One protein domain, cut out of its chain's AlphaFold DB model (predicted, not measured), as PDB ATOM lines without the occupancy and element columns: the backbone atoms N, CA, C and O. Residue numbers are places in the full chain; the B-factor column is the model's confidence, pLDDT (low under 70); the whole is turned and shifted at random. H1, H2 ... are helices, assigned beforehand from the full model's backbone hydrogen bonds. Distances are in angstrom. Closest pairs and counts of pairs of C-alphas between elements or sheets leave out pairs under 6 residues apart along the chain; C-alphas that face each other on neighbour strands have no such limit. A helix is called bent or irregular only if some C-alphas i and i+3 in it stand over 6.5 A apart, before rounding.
ATOM      1  N   PRO A  46       9.676  -1.818 -28.289       85.75
ATOM      2  CA  PRO A  46       9.905  -1.746 -29.729       85.75
ATOM      3  C   PRO A  46      10.077  -3.127 -30.366       85.75
ATOM      4  O   PRO A  46       9.496  -3.397 -31.415       85.75
ATOM      5  N   ALA A  47      10.819  -4.032 -29.717       76.88
ATOM      6  CA  ALA A  47      11.025  -5.387 -30.221       76.88
ATOM      7  C   ALA A  47       9.705  -6.170 -30.286       76.88
ATOM      8  O   ALA A  47       9.404  -6.770 -31.317       76.88
ATOM      9  N   LEU A  48       8.881  -6.106 -29.233       80.94
ATOM     10  CA  LEU A  48       7.554  -6.733 -29.212       80.94
ATOM     11  C   LEU A  48       6.617  -6.144 -30.277       80.94
ATOM     12  O   LEU A  48       5.882  -6.891 -30.921       80.94
ATOM     13  N   PHE A  49       6.673  -4.828 -30.502       86.75
ATOM     14  CA  PHE A  49       5.899  -4.163 -31.549       86.75
ATOM     15  C   PHE A  49       6.292  -4.649 -32.950       86.75
ATOM     16  O   PHE A  49       5.422  -5.070 -33.713       86.75
ATOM     17  N   PHE A  50       7.587  -4.647 -33.288       82.88
ATOM     18  CA  PHE A  50       8.053  -5.140 -34.590       82.88
ATOM     19  C   PHE A  50       7.736  -6.623 -34.784       82.88
ATOM     20  O   PHE A  50       7.383  -7.039 -35.887       82.88
ATOM     21  N   LEU A  51       7.800  -7.408 -33.710       82.38
ATOM     22  CA  LEU A  51       7.445  -8.818 -33.735       82.38
ATOM     23  C   LEU A  51       5.954  -9.027 -34.018       82.38
ATOM     24  O   LEU A  51       5.594  -9.826 -34.883       82.38
ATOM     25  N   ALA A  52       5.084  -8.270 -33.347       84.12
ATOM     26  CA  ALA A  52       3.648  -8.291 -33.599       84.12
ATOM     27  C   ALA A  52       3.320  -7.824 -35.024       84.12
ATOM     28  O   ALA A  52       2.515  -8.460 -35.703       84.12
ATOM     29  N   LEU A  53       3.980  -6.770 -35.515       87.25
ATOM     30  CA  LEU A  53       3.827  -6.292 -36.890       87.25
ATOM     31  C   LEU A  53       4.257  -7.355 -37.912       87.25
ATOM     32  O   LEU A  53       3.566  -7.567 -38.909       87.25
ATOM     33  N   ALA A  54       5.364  -8.054 -37.658       82.44
ATOM     34  CA  ALA A  54       5.824  -9.138 -38.515       82.44
ATOM     35  C   ALA A  54       4.822 -10.304 -38.544       82.44
ATOM     36  O   ALA A  54       4.476 -10.789 -39.621       82.44
ATOM     37  N   LEU A  55       4.316 -10.719 -37.378       85.12
ATOM     38  CA  LEU A  55       3.408 -11.862 -37.237       85.12
ATOM     39  C   LEU A  55       1.981 -11.586 -37.725       85.12
ATOM     40  O   LEU A  55       1.374 -12.455 -38.345       85.12
ATOM     41  N   LEU A  56       1.436 -10.406 -37.424       88.06
ATOM     42  CA  LEU A  56       0.030 -10.064 -37.675       88.06
ATOM     43  C   LEU A  56      -0.166  -9.198 -38.925       88.06
ATOM     44  O   LEU A  56      -1.268  -9.166 -39.465       88.06
ATOM     45  N   GLY A  57       0.876  -8.504 -39.385       90.62
ATOM     46  CA  GLY A  57       0.832  -7.652 -40.575       90.62
ATOM     47  C   GLY A  57       1.565  -8.273 -41.757       90.62
ATOM     48  O   GLY A  57       0.945  -8.670 -42.745       90.62
ATOM     49  N   ILE A  58       2.893  -8.375 -41.652       87.06
ATOM     50  CA  ILE A  58       3.754  -8.773 -42.776       87.06
ATOM     51  C   ILE A  58       3.475 -10.214 -43.200       87.06
ATOM     52  O   ILE A  58       3.319 -10.476 -44.388       87.06
ATOM     53  N   ALA A  59       3.382 -11.155 -42.261       85.94
ATOM     54  CA  ALA A  59       3.223 -12.560 -42.611       85.94
ATOM     55  C   ALA A  59       1.871 -12.885 -43.288       85.94
ATOM     56  O   ALA A  59       1.892 -13.557 -44.320       85.94
ATOM     57  N   PRO A  60       0.707 -12.383 -42.822       89.81
ATOM     58  CA  PRO A  60      -0.553 -12.539 -43.549       89.81
ATOM     59  C   PRO A  60      -0.547 -11.844 -44.912       89.81
ATOM     60  O   PRO A  60      -1.075 -12.400 -45.872       89.81
ATOM     61  N   LEU A  61       0.081 -10.664 -45.020       89.38
ATOM     62  CA  LEU A  61       0.243  -9.972 -46.299       89.38
ATOM     63  C   LEU A  61       1.079 -10.807 -47.273       89.38
ATOM     64  O   LEU A  61       0.661 -11.009 -48.409       89.38
ATOM     65  N   LEU A  62       2.219 -11.342 -46.826       85.06
ATOM     66  CA  LEU A  62       3.042 -12.240 -47.630       85.06
ATOM     67  C   LEU A  62       2.244 -13.472 -48.041       85.06
ATOM     68  O   LEU A  62       2.211 -13.769 -49.227       85.06
ATOM     69  N   ALA A  63       1.544 -14.134 -47.116       87.69
ATOM     70  CA  ALA A  63       0.705 -15.289 -47.432       87.69
ATOM     71  C   ALA A  63      -0.379 -14.958 -48.475       87.69
ATOM     72  O   ALA A  63      -0.626 -15.763 -49.370       87.69
ATOM     73  N   TYR A  64      -0.988 -13.771 -48.395       89.94
ATOM     74  CA  TYR A  64      -1.976 -13.290 -49.362       89.94
ATOM     75  C   TYR A  64      -1.368 -13.021 -50.746       89.94
ATOM     76  O   TYR A  64      -1.914 -13.482 -51.750       89.94
ATOM     77  N   LEU A  65      -0.233 -12.314 -50.807       87.31
ATOM     78  CA  LEU A  65       0.473 -12.016 -52.059       87.31
ATOM     79  C   LEU A  65       0.937 -13.304 -52.748       87.31
ATOM     80  O   LEU A  65       0.717 -13.495 -53.939       87.31
ATOM     81  N   VAL A  66       1.500 -14.213 -51.957       85.56
ATOM     82  CA  VAL A  66       1.960 -15.545 -52.354       85.56
ATOM     83  C   VAL A  66       0.792 -16.369 -52.900       85.56
ATOM     84  O   VAL A  66       0.890 -16.889 -54.004       85.56
ATOM     85  N   HIS A  67      -0.351 -16.428 -52.206       85.12
ATOM     86  CA  HIS A  67      -1.514 -17.220 -52.635       85.12
ATOM     87  C   HIS A  67      -2.080 -16.825 -54.010       85.12
ATOM     88  O   HIS A  67      -2.764 -17.628 -54.648       85.12
ATOM     89  N   ARG A  68      -1.816 -15.599 -54.471       84.69
ATOM     90  CA  ARG A  68      -2.299 -15.106 -55.763       84.69
ATOM     91  C   ARG A  68      -1.460 -15.597 -56.942       84.69
ATOM     92  O   ARG A  68      -1.989 -15.695 -58.050       84.69
ATOM     93  N   GLU A  69      -0.188 -15.909 -56.717       82.25
ATOM     94  CA  GLU A  69       0.712 -16.342 -57.780       82.25
ATOM     95  C   GLU A  69       0.516 -17.825 -58.104       82.25
ATOM     96  O   GLU A  69       0.440 -18.690 -57.227       82.25
ATOM     97  N   ARG A  70       0.436 -18.139 -59.403       78.06
ATOM     98  CA  ARG A  70       0.483 -19.534 -59.850       78.06
ATOM     99  C   ARG A  70       1.900 -20.020 -59.625       78.06
ATOM    100  O   ARG A  70       2.832 -19.439 -60.155       78.06
ATOM    101  N   ASP A  71       2.041 -21.098 -58.870       68.75
ATOM    102  CA  ASP A  71       3.337 -21.647 -58.505       68.75
ATOM    103  C   ASP A  71       3.744 -22.791 -59.449       68.75
ATOM    104  O   ASP A  71       3.345 -23.944 -59.236       68.75
ATOM    105  N   PRO A  72       4.509 -22.513 -60.522       63.12
ATOM    106  CA  PRO A  72       4.976 -23.548 -61.436       63.12
ATOM    107  C   PRO A  72       5.949 -24.524 -60.765       63.12
ATOM    108  O   PRO A  72       6.064 -25.664 -61.215       63.12
ATOM    109  N   HIS A  73       6.622 -24.111 -59.688       69.75
ATOM    110  CA  HIS A  73       7.707 -24.871 -59.070       69.75
ATOM    111  C   HIS A  73       7.311 -25.576 -57.769       69.75
ATOM    112  O   HIS A  73       8.136 -26.286 -57.197       69.75
ATOM    113  N   ARG A  74       6.057 -25.441 -57.320       76.38
ATOM    114  CA  ARG A  74       5.564 -25.987 -56.041       76.38
ATOM    115  C   ARG A  74       6.344 -25.476 -54.812       76.38
ATOM    116  O   ARG A  74       6.319 -26.129 -53.771       76.38
ATOM    117  N   VAL A  75       7.008 -24.321 -54.915       79.81
ATOM    118  CA  VAL A  75       7.766 -23.673 -53.822       79.81
ATOM    119  C   VAL A  75       6.831 -22.960 -52.839       79.81
ATOM    120  O   VAL A  75       7.115 -22.837 -51.651       79.81
ATOM    121  N   LEU A  76       5.679 -22.512 -53.316       85.25
ATOM    122  CA  LEU A  76       4.705 -21.702 -52.606       85.25
ATOM    123  C   LEU A  76       4.042 -22.454 -51.437       85.25
ATOM    124  O   LEU A  76       4.009 -21.901 -50.337       85.25
ATOM    125  N   PRO A  77       3.582 -23.719 -51.580       85.56
ATOM    126  CA  PRO A  77       3.138 -24.507 -50.434       85.56
ATOM    127  C   PRO A  77       4.250 -24.738 -49.409       85.56
ATOM    128  O   PRO A  77       3.975 -24.734 -48.213       85.56
ATOM    129  N   GLU A  78       5.497 -24.928 -49.851       85.44
ATOM    130  CA  GLU A  78       6.637 -25.126 -48.947       85.44
ATOM    131  C   GLU A  78       6.916 -23.853 -48.140       85.44
ATOM    132  O   GLU A  78       7.040 -23.913 -46.916       85.44
ATOM    133  N   LEU A  79       6.900 -22.690 -48.798       85.94
ATOM    134  CA  LEU A  79       7.033 -21.385 -48.156       85.94
ATOM    135  C   LEU A  79       5.897 -21.116 -47.159       85.94
ATOM    136  O   LEU A  79       6.163 -20.673 -46.044       85.94
ATOM    137  N   LEU A  80       4.645 -21.412 -47.524       89.50
ATOM    138  CA  LEU A  80       3.488 -21.231 -46.640       89.50
ATOM    139  C   LEU A  80       3.553 -22.140 -45.407       89.50
ATOM    140  O   LEU A  80       3.237 -21.693 -44.304       89.50
ATOM    141  N   VAL A  81       3.981 -23.395 -45.568       90.12
ATOM    142  CA  VAL A  81       4.176 -24.322 -44.442       90.12
ATOM    143  C   VAL A  81       5.273 -23.812 -43.509       90.12
ATOM    144  O   VAL A  81       5.084 -23.810 -42.293       90.12
ATOM    145  N   THR A  82       6.389 -23.329 -44.050       88.75
ATOM    146  CA  THR A  82       7.482 -22.782 -43.236       88.75
ATOM    147  C   THR A  82       7.069 -21.503 -42.524       88.75
ATOM    148  O   THR A  82       7.292 -21.384 -41.323       88.75
ATOM    149  N   LEU A  83       6.385 -20.592 -43.219       88.31
ATOM    150  CA  LEU A  83       5.822 -19.382 -42.626       88.31
ATOM    151  C   LEU A  83       4.874 -19.727 -41.471       88.31
ATOM    152  O   LEU A  83       4.964 -19.143 -40.393       88.31
ATOM    153  N   PHE A  84       4.009 -20.725 -41.667       90.56
ATOM    154  CA  PHE A  84       3.106 -21.209 -40.631       90.56
ATOM    155  C   PHE A  84       3.853 -21.773 -39.414       90.56
ATOM    156  O   PHE A  84       3.489 -21.456 -38.278       90.56
ATOM    157  N   ILE A  85       4.903 -22.575 -39.628       91.56
ATOM    158  CA  ILE A  85       5.739 -23.119 -38.546       91.56
ATOM    159  C   ILE A  85       6.409 -21.986 -37.774       91.56
ATOM    160  O   ILE A  85       6.315 -21.969 -36.549       91.56
ATOM    161  N   THR A  86       7.015 -21.020 -38.469       88.12
ATOM    162  CA  THR A  86       7.689 -19.871 -37.851       88.12
ATOM    163  C   THR A  86       6.727 -19.021 -37.026       88.12
ATOM    164  O   THR A  86       7.035 -18.704 -35.880       88.12
ATOM    165  N   ILE A  87       5.546 -18.686 -37.559       89.44
ATOM    166  CA  ILE A  87       4.521 -17.933 -36.814       89.44
ATOM    167  C   ILE A  87       4.081 -18.710 -35.573       89.44
ATOM    168  O   ILE A  87       3.964 -18.139 -34.491       89.44
ATOM    169  N   SER A  88       3.841 -20.015 -35.720       90.81
ATOM    170  CA  SER A  88       3.330 -20.852 -34.634       90.81
ATOM    171  C   SER A  88       4.349 -21.013 -33.507       90.81
ATOM    172  O   SER A  88       3.994 -20.881 -32.335       90.81
ATOM    173  N   THR A  89       5.618 -21.273 -33.833       91.50
ATOM    174  CA  THR A  89       6.679 -21.453 -32.830       91.50
ATOM    175  C   THR A  89       7.023 -20.139 -32.146       91.50
ATOM    176  O   THR A  89       7.161 -20.112 -30.925       91.50
ATOM    177  N   LEU A  90       7.070 -19.038 -32.899       88.44
ATOM    178  CA  LEU A  90       7.315 -17.710 -32.351       88.44
ATOM    179  C   LEU A  90       6.157 -17.233 -31.465       88.44
ATOM    180  O   LEU A  90       6.390 -16.759 -30.358       88.44
ATOM    181  N   GLY A  91       4.908 -17.420 -31.900       88.94
ATOM    182  CA  GLY A  91       3.731 -17.108 -31.088       88.94
ATOM    183  C   GLY A  91       3.689 -17.920 -29.791       88.94
ATOM    184  O   GLY A  91       3.424 -17.368 -28.724       88.94
ATOM    185  N   THR A  92       4.030 -19.211 -29.860       89.75
ATOM    186  CA  THR A  92       4.123 -20.080 -28.675       89.75
ATOM    187  C   THR A  92       5.245 -19.628 -27.737       89.75
ATOM    188  O   THR A  92       5.030 -19.560 -26.530       89.75
ATOM    189  N   HIS A  93       6.413 -19.260 -28.271       88.81
ATOM    190  CA  HIS A  93       7.524 -18.712 -27.489       88.81
ATOM    191  C   HIS A  93       7.120 -17.437 -26.736       88.81
ATOM    192  O   HIS A  93       7.341 -17.343 -25.532       88.81
ATOM    193  N   ILE A  94       6.472 -16.481 -27.411       87.31
ATOM    194  CA  ILE A  94       5.989 -15.243 -26.780       87.31
ATOM    195  C   ILE A  94       4.963 -15.560 -25.684       87.31
ATOM    196  O   ILE A  94       5.062 -15.033 -24.580       87.31
ATOM    197  N   ALA A  95       3.996 -16.441 -25.959       87.94
ATOM    198  CA  ALA A  95       2.976 -16.823 -24.983       87.94
ATOM    199  C   ALA A  95       3.586 -17.490 -23.736       87.94
ATOM    200  O   ALA A  95       3.213 -17.168 -22.605       87.94
ATOM    201  N   LEU A  96       4.564 -18.380 -23.926       88.88
ATOM    202  CA  LEU A  96       5.307 -18.993 -22.825       88.88
ATOM    203  C   LEU A  96       6.156 -17.963 -22.080       88.88
ATOM    204  O   LEU A  96       6.166 -17.960 -20.856       88.88
ATOM    205  N   PHE A  97       6.831 -17.062 -22.792       85.69
ATOM    206  CA  PHE A  97       7.637 -16.005 -22.187       85.69
ATOM    207  C   PHE A  97       6.782 -15.092 -21.299       85.69
ATOM    208  O   PHE A  97       7.125 -14.884 -20.143       85.69
ATOM    209  N   ILE A  98       5.628 -14.625 -21.787       84.62
ATOM    210  CA  ILE A  98       4.721 -13.755 -21.020       84.62
ATOM    211  C   ILE A  98       4.167 -14.472 -19.783       84.62
ATOM    212  O   ILE A  98       4.158 -13.899 -18.695       84.62
ATOM    213  N   THR A  99       3.708 -15.720 -19.925       84.94
ATOM    214  CA  THR A  99       3.125 -16.457 -18.788       84.94
ATOM    215  C   THR A  99       4.170 -16.760 -17.715       84.94
ATOM    216  O   THR A  99       3.875 -16.681 -16.523       84.94
ATOM    217  N   THR A 100       5.410 -17.035 -18.119       83.12
ATOM    218  CA  THR A 100       6.471 -17.490 -17.211       83.12
ATOM    219  C   THR A 100       7.354 -16.375 -16.666       83.12
ATOM    220  O   THR A 100       7.905 -16.544 -15.576       83.12
ATOM    221  N   ALA A 101       7.412 -15.212 -17.326       77.50
ATOM    222  CA  ALA A 101       8.097 -14.016 -16.826       77.50
ATOM    223  C   ALA A 101       7.608 -13.596 -15.427       77.50
ATOM    224  O   ALA A 101       8.359 -13.003 -14.660       77.50
ATOM    225  N   SER A 102       6.375 -13.958 -15.062       74.50
ATOM    226  CA  SER A 102       5.809 -13.700 -13.734       74.50
ATOM    227  C   SER A 102       6.369 -14.589 -12.611       74.50
ATOM    228  O   SER A 102       6.222 -14.251 -11.441       74.50
ATOM    229  N   THR A 103       7.011 -15.718 -12.938       77.38
ATOM    230  CA  THR A 103       7.319 -16.787 -11.965       77.38
ATOM    231  C   THR A 103       8.772 -16.839 -11.483       77.38
ATOM    232  O   THR A 103       9.095 -17.717 -10.691       77.38
ATOM    233  N   ALA A 104       9.650 -15.935 -11.942       70.12
ATOM    234  CA  ALA A 104      11.090 -15.866 -11.609       70.12
ATOM    235  C   ALA A 104      11.901 -17.179 -11.779       70.12
ATOM    236  O   ALA A 104      13.065 -17.256 -11.395       70.12
ATOM    237  N   ASN A 105      11.314 -18.210 -12.384       80.25
ATOM    238  CA  ASN A 105      11.895 -19.539 -12.506       80.25
ATOM    239  C   ASN A 105      12.667 -19.665 -13.829       80.25
ATOM    240  O   ASN A 105      12.071 -19.770 -14.905       80.25
ATOM    241  N   GLU A 106      13.998 -19.729 -13.747       81.31
ATOM    242  CA  GLU A 106      14.908 -19.829 -14.904       81.31
ATOM    243  C   GLU A 106      14.591 -21.010 -15.840       81.31
ATOM    244  O   GLU A 106      14.756 -20.920 -17.058       81.31
ATOM    245  N   VAL A 107      14.057 -22.107 -15.293       82.31
ATOM    246  CA  VAL A 107      13.685 -23.317 -16.046       82.31
ATOM    247  C   VAL A 107      12.681 -23.015 -17.165       82.31
ATOM    248  O   VAL A 107      12.741 -23.612 -18.243       82.31
ATOM    249  N   HIS A 108      11.778 -22.054 -16.960       83.00
ATOM    250  CA  HIS A 108      10.760 -21.731 -17.956       83.00
ATOM    251  C   HIS A 108      11.298 -20.927 -19.148       83.00
ATOM    252  O   HIS A 108      10.832 -21.123 -20.274       83.00
ATOM    253  N   LEU A 109      12.313 -20.082 -18.938       80.00
ATOM    254  CA  LEU A 109      13.000 -19.361 -20.018       80.00
ATOM    255  C   LEU A 109      13.716 -20.333 -20.964       80.00
ATOM    256  O   LEU A 109      13.654 -20.182 -22.190       80.00
ATOM    257  N   VAL A 110      14.334 -21.376 -20.399       85.44
ATOM    258  CA  VAL A 110      14.949 -22.459 -21.177       85.44
ATOM    259  C   VAL A 110      13.887 -23.184 -22.003       85.44
ATOM    260  O   VAL A 110      14.064 -23.356 -23.210       85.44
ATOM    261  N   PHE A 111      12.752 -23.541 -21.397       88.44
ATOM    262  CA  PHE A 111      11.672 -24.237 -22.101       88.44
ATOM    263  C   PHE A 111      11.094 -23.412 -23.260       88.44
ATOM    264  O   PHE A 111      10.905 -23.932 -24.360       88.44
ATOM    265  N   SER A 112      10.885 -22.109 -23.051       88.25
ATOM    266  CA  SER A 112      10.428 -21.209 -24.110       88.25
ATOM    267  C   SER A 112      11.431 -21.134 -25.270       88.25
ATOM    268  O   SER A 112      11.046 -21.145 -26.441       88.25
ATOM    269  N   SER A 113      12.731 -21.126 -24.973       88.69
ATOM    270  CA  SER A 113      13.788 -21.105 -25.995       88.69
ATOM    271  C   SER A 113      13.866 -22.416 -26.790       88.69
ATOM    272  O   SER A 113      14.084 -22.389 -28.003       88.69
ATOM    273  N   ILE A 114      13.610 -23.565 -26.148       91.69
ATOM    274  CA  ILE A 114      13.546 -24.876 -26.821       91.69
ATOM    275  C   ILE A 114      12.476 -24.880 -27.923       91.69
ATOM    276  O   ILE A 114      12.712 -25.438 -28.995       91.69
ATOM    277  N   VAL A 115      11.335 -24.210 -27.720       92.81
ATOM    278  CA  VAL A 115      10.270 -24.111 -28.739       92.81
ATOM    279  C   VAL A 115      10.767 -23.445 -30.026       92.81
ATOM    280  O   VAL A 115      10.437 -23.903 -31.122       92.81
ATOM    281  N   LEU A 116      11.604 -22.408 -29.919       90.81
ATOM    282  CA  LEU A 116      12.207 -21.763 -31.089       90.81
ATOM    283  C   LEU A 116      13.189 -22.695 -31.800       90.81
ATOM    284  O   LEU A 116      13.126 -22.817 -33.023       90.81
ATOM    285  N   VAL A 117      14.049 -23.392 -31.048       92.12
ATOM    286  CA  VAL A 117      15.005 -24.362 -31.612       92.12
ATOM    287  C   VAL A 117      14.270 -25.457 -32.385       92.12
ATOM    288  O   VAL A 117      14.624 -25.747 -33.528       92.12
ATOM    289  N   VAL A 118      13.200 -26.016 -31.812       93.88
ATOM    290  CA  VAL A 118      12.352 -27.012 -32.488       93.88
ATOM    291  C   VAL A 118      11.740 -26.433 -33.766       93.88
ATOM    292  O   VAL A 118      11.773 -27.087 -34.808       93.88
ATOM    293  N   GLY A 119      11.235 -25.198 -33.721       92.19
ATOM    294  CA  GLY A 119      10.703 -24.514 -34.899       92.19
ATOM    295  C   GLY A 119      11.724 -24.356 -36.026       92.19
ATOM    296  O   GLY A 119      11.412 -24.646 -37.181       92.19
ATOM    297  N   VAL A 120      12.955 -23.959 -35.692       88.19
ATOM    298  CA  VAL A 120      14.058 -23.833 -36.657       88.19
ATOM    299  C   VAL A 120      14.426 -25.191 -37.252       88.19
ATOM    300  O   VAL A 120      14.583 -25.292 -38.468       88.19
ATOM    301  N   LEU A 121      14.513 -26.247 -36.437       93.75
ATOM    302  CA  LEU A 121      14.815 -27.600 -36.918       93.75
ATOM    303  C   LEU A 121      13.732 -28.127 -37.870       93.75
ATOM    304  O   LEU A 121      14.059 -28.692 -38.914       93.75
ATOM    305  N   LEU A 122      12.451 -27.906 -37.552       94.56
ATOM    306  CA  LEU A 122      11.334 -28.275 -38.428       94.56
ATOM    307  C   LEU A 122      11.361 -27.485 -39.741       94.56
ATOM    308  O   LEU A 122      11.254 -28.080 -40.816       94.56
ATOM    309  N   GLY A 123      11.561 -26.166 -39.667       89.38
ATOM    310  CA  GLY A 123      11.692 -25.309 -40.847       89.38
ATOM    311  C   GLY A 123      12.865 -25.730 -41.737       89.38
ATOM    312  O   GLY A 123      12.704 -25.878 -42.946       89.38
ATOM    313  N   HIS A 124      14.024 -26.027 -41.146       88.69
ATOM    314  CA  HIS A 124      15.196 -26.519 -41.870       88.69
ATOM    315  C   HIS A 124      14.947 -27.890 -42.519       88.69
ATOM    316  O   HIS A 124      15.317 -28.116 -43.674       88.69
ATOM    317  N   GLY A 125      14.264 -28.795 -41.811       92.62
ATOM    318  CA  GLY A 125      13.854 -30.092 -42.343       92.62
ATOM    319  C   GLY A 125      13.003 -29.966 -43.611       92.62
ATOM    320  O   GLY A 125      13.215 -30.698 -44.579       92.62
ATOM    321  N   ILE A 126      12.075 -29.008 -43.631       89.50
ATOM    322  CA  ILE A 126      11.139 -28.806 -44.745       89.50
ATOM    323  C   ILE A 126      11.764 -28.005 -45.889       89.50
ATOM    324  O   ILE A 126      11.593 -28.409 -47.033       89.50
ATOM    325  N   CYS A 127      12.493 -26.920 -45.613       85.69
ATOM    326  CA  CYS A 127      13.045 -26.040 -46.652       85.69
ATOM    327  C   CYS A 127      14.388 -26.497 -47.222       85.69
ATOM    328  O   CYS A 127      14.722 -26.132 -48.344       85.69
ATOM    329  N   VAL A 128      15.185 -27.248 -46.459       86.25
ATOM    330  CA  VAL A 128      16.547 -27.614 -46.871       86.25
ATOM    331  C   VAL A 128      16.672 -29.121 -47.020       86.25
ATOM    332  O   VAL A 128      16.975 -29.610 -48.111       86.25
ATOM    333  N   VAL A 129      16.402 -29.884 -45.959       92.38
ATOM    334  CA  VAL A 129      16.652 -31.337 -45.955       92.38
ATOM    335  C   VAL A 129      15.733 -32.067 -46.932       92.38
ATOM    336  O   VAL A 129      16.192 -32.911 -47.699       92.38
ATOM    337  N   ARG A 130      14.438 -31.742 -46.963       90.50
ATOM    338  CA  ARG A 130      13.497 -32.392 -47.882       90.50
ATOM    339  C   ARG A 130      13.810 -32.085 -49.356       90.50
ATOM    340  O   ARG A 130      13.939 -33.062 -50.095       90.50
ATOM    341  N   PRO A 131      13.970 -30.827 -49.819       81.69
ATOM    342  CA  PRO A 131      14.310 -30.548 -51.213       81.69
ATOM    343  C   PRO A 131      15.641 -31.176 -51.616       81.69
ATOM    344  O   PRO A 131      15.714 -31.827 -52.657       81.69
ATOM    345  N   THR A 132      16.666 -31.099 -50.761       82.62
ATOM    346  CA  THR A 132      17.953 -31.759 -51.033       82.62
ATOM    347  C   THR A 132      17.814 -33.276 -51.111       82.62
ATOM    348  O   THR A 132      18.380 -33.881 -52.019       82.62
ATOM    349  N   PHE A 133      17.015 -33.904 -50.244       90.69
ATOM    350  CA  PHE A 133      16.752 -35.341 -50.304       90.69
ATOM    351  C   PHE A 133      15.932 -35.735 -51.533       90.69
ATOM    352  O   PHE A 133      16.249 -36.735 -52.170       90.69
ATOM    353  N   VAL A 134      14.912 -34.960 -51.908       84.00
ATOM    354  CA  VAL A 134      14.124 -35.191 -53.128       84.00
ATOM    355  C   VAL A 134      15.017 -35.060 -54.358       84.00
ATOM    356  O   VAL A 134      14.987 -35.942 -55.212       84.00
ATOM    357  N   MET A 135      15.873 -34.037 -54.426       76.56
ATOM    358  CA  MET A 135      16.834 -33.866 -55.518       76.56
ATOM    359  C   MET A 135      17.897 -34.971 -55.531       76.56
ATOM    360  O   MET A 135      18.207 -35.508 -56.591       76.56
ATOM    361  N   ALA A 136      18.436 -35.361 -54.376       82.50
ATOM    362  CA  ALA A 136      19.413 -36.440 -54.269       82.50
ATOM    363  C   ALA A 136      18.796 -37.802 -54.612       82.50
ATOM    364  O   ALA A 136      19.420 -38.606 -55.300       82.50
ATOM    365  N   ARG A 137      17.559 -38.062 -54.176       87.12
ATOM    366  CA  ARG A 137      16.802 -39.263 -54.532       87.12
ATOM    367  C   ARG A 137      16.443 -39.256 -56.006       87.12
ATOM    368  O   ARG A 137      16.575 -40.302 -56.617       87.12
ATOM    369  N   ALA A 138      16.052 -38.121 -56.581       72.75
ATOM    370  CA  ALA A 138      15.842 -38.003 -58.020       72.75
ATOM    371  C   ALA A 138      17.131 -38.357 -58.773       72.75
ATOM    372  O   ALA A 138      17.078 -39.210 -59.648       72.75
ATOM    373  N   ARG A 139      18.289 -37.826 -58.341       75.19
ATOM    374  CA  ARG A 139      19.617 -38.157 -58.892       75.19
ATOM    375  C   ARG A 139      20.011 -39.633 -58.731       75.19
ATOM    376  O   ARG A 139      20.648 -40.193 -59.613       75.19
ATOM    377  N   ARG A 140      19.670 -40.264 -57.600       82.50
ATOM    378  CA  ARG A 140      19.982 -41.681 -57.318       82.50
ATOM    379  C   ARG A 140      19.001 -42.655 -57.965       82.50
ATOM    380  O   ARG A 140      19.402 -43.741 -58.357       82.50
ATOM    381  N   ALA A 141      17.725 -42.295 -58.065       71.00
ATOM    382  CA  ALA A 141      16.720 -43.048 -58.811       71.00
ATOM    383  C   ALA A 141      17.018 -42.973 -60.313       71.00
ATOM    384  O   ALA A 141      16.921 -43.981 -61.003       71.00
ATOM    385  N   SER A 142      17.530 -41.830 -60.782       55.94
ATOM    386  CA  SER A 142      18.242 -41.715 -62.058       55.94
ATOM    387  C   SER A 142      19.684 -42.249 -61.994       55.94
ATOM    388  O   SER A 142      20.536 -41.822 -62.761       55.94
TER     389      SER A 142
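This is residues 46 to 142 of the 355 residues of the protein "RGS domain-containing protein" of Thamnocephalis sphaerospora (UniProt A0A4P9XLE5). Three helices fold back and forth as a flat, S-shaped row, with H2 in the middle, H3 packed along one side of it and H1 more loosely on the other. H3 is the longest, and its last stretch, residues 134 to 141, sticks out past the others together with residue 142. The printed part has 97 residues with three named helices, in the order H1, H2, H3, and no named strand; the class is all helix. The whole is loose, with a radius of gyration of the C-alphas of 17.1 A, and it spans 57 by 32 by 15 A.

H3 is the longest helix, with 36 residues, from Glu 106 to Ala 141; it is 49.7 A from first to last C-alpha, and its C-alpha 141 stands at (16.720, -43.048, -58.811). H3 has a kink of 30 degrees near residue 130; it is neither bent nor irregular, but only just: C-alphas 127 and 130 are 6.5 A apart. H2 holds residues 75 to 101 and is 38.2 A long, with C-alpha 75 at (7.766, -23.673, -53.822). H1 holds residues 46 to 68 and is 31.7 A long, beginning with C-alpha 46 at (9.905, -1.746, -29.729). H1 too is neither bent nor irregular, but only just: C-alphas 56 and 59 are 6.4 A apart.

H3 and H2 touch with 33 pairs of C-alphas within 8 A, the closest being those of His 93 and Ser 112, 5.1 A apart. They form a helical hairpin with a shallow tilt of 13 degrees, opposite ways. H2 touches H1 with residues 76 to 87 alone, with 5 pairs of C-alphas within 8 A; the closest are those of Leu 55 and Ile 87, 6.2 A apart. H1 and H2 also form a helical hairpin, with a shallow tilt of 23 degrees, opposite ways. H1 and H3 are apart. In H2 every O i to N i+4 pair is within hydrogen-bond range, in H1 16 of 19 are, and in H3 28 of 32.

The two C-alphas farthest apart are those of Ser 102 and Ser 142, 57.2 A. The link from H2 to H3 is tight, with 4 residues, and the link from H1 to H2 is short, with 6. Residues 68 to 74, 102 to 107 and 134 to 142 stand free; the body without them spans 39 by 28 by 15 A. The printed part has no cut. The mean pLDDT of the printed part is 84.9, and residues 71 to 73 and residue 142 are under 70.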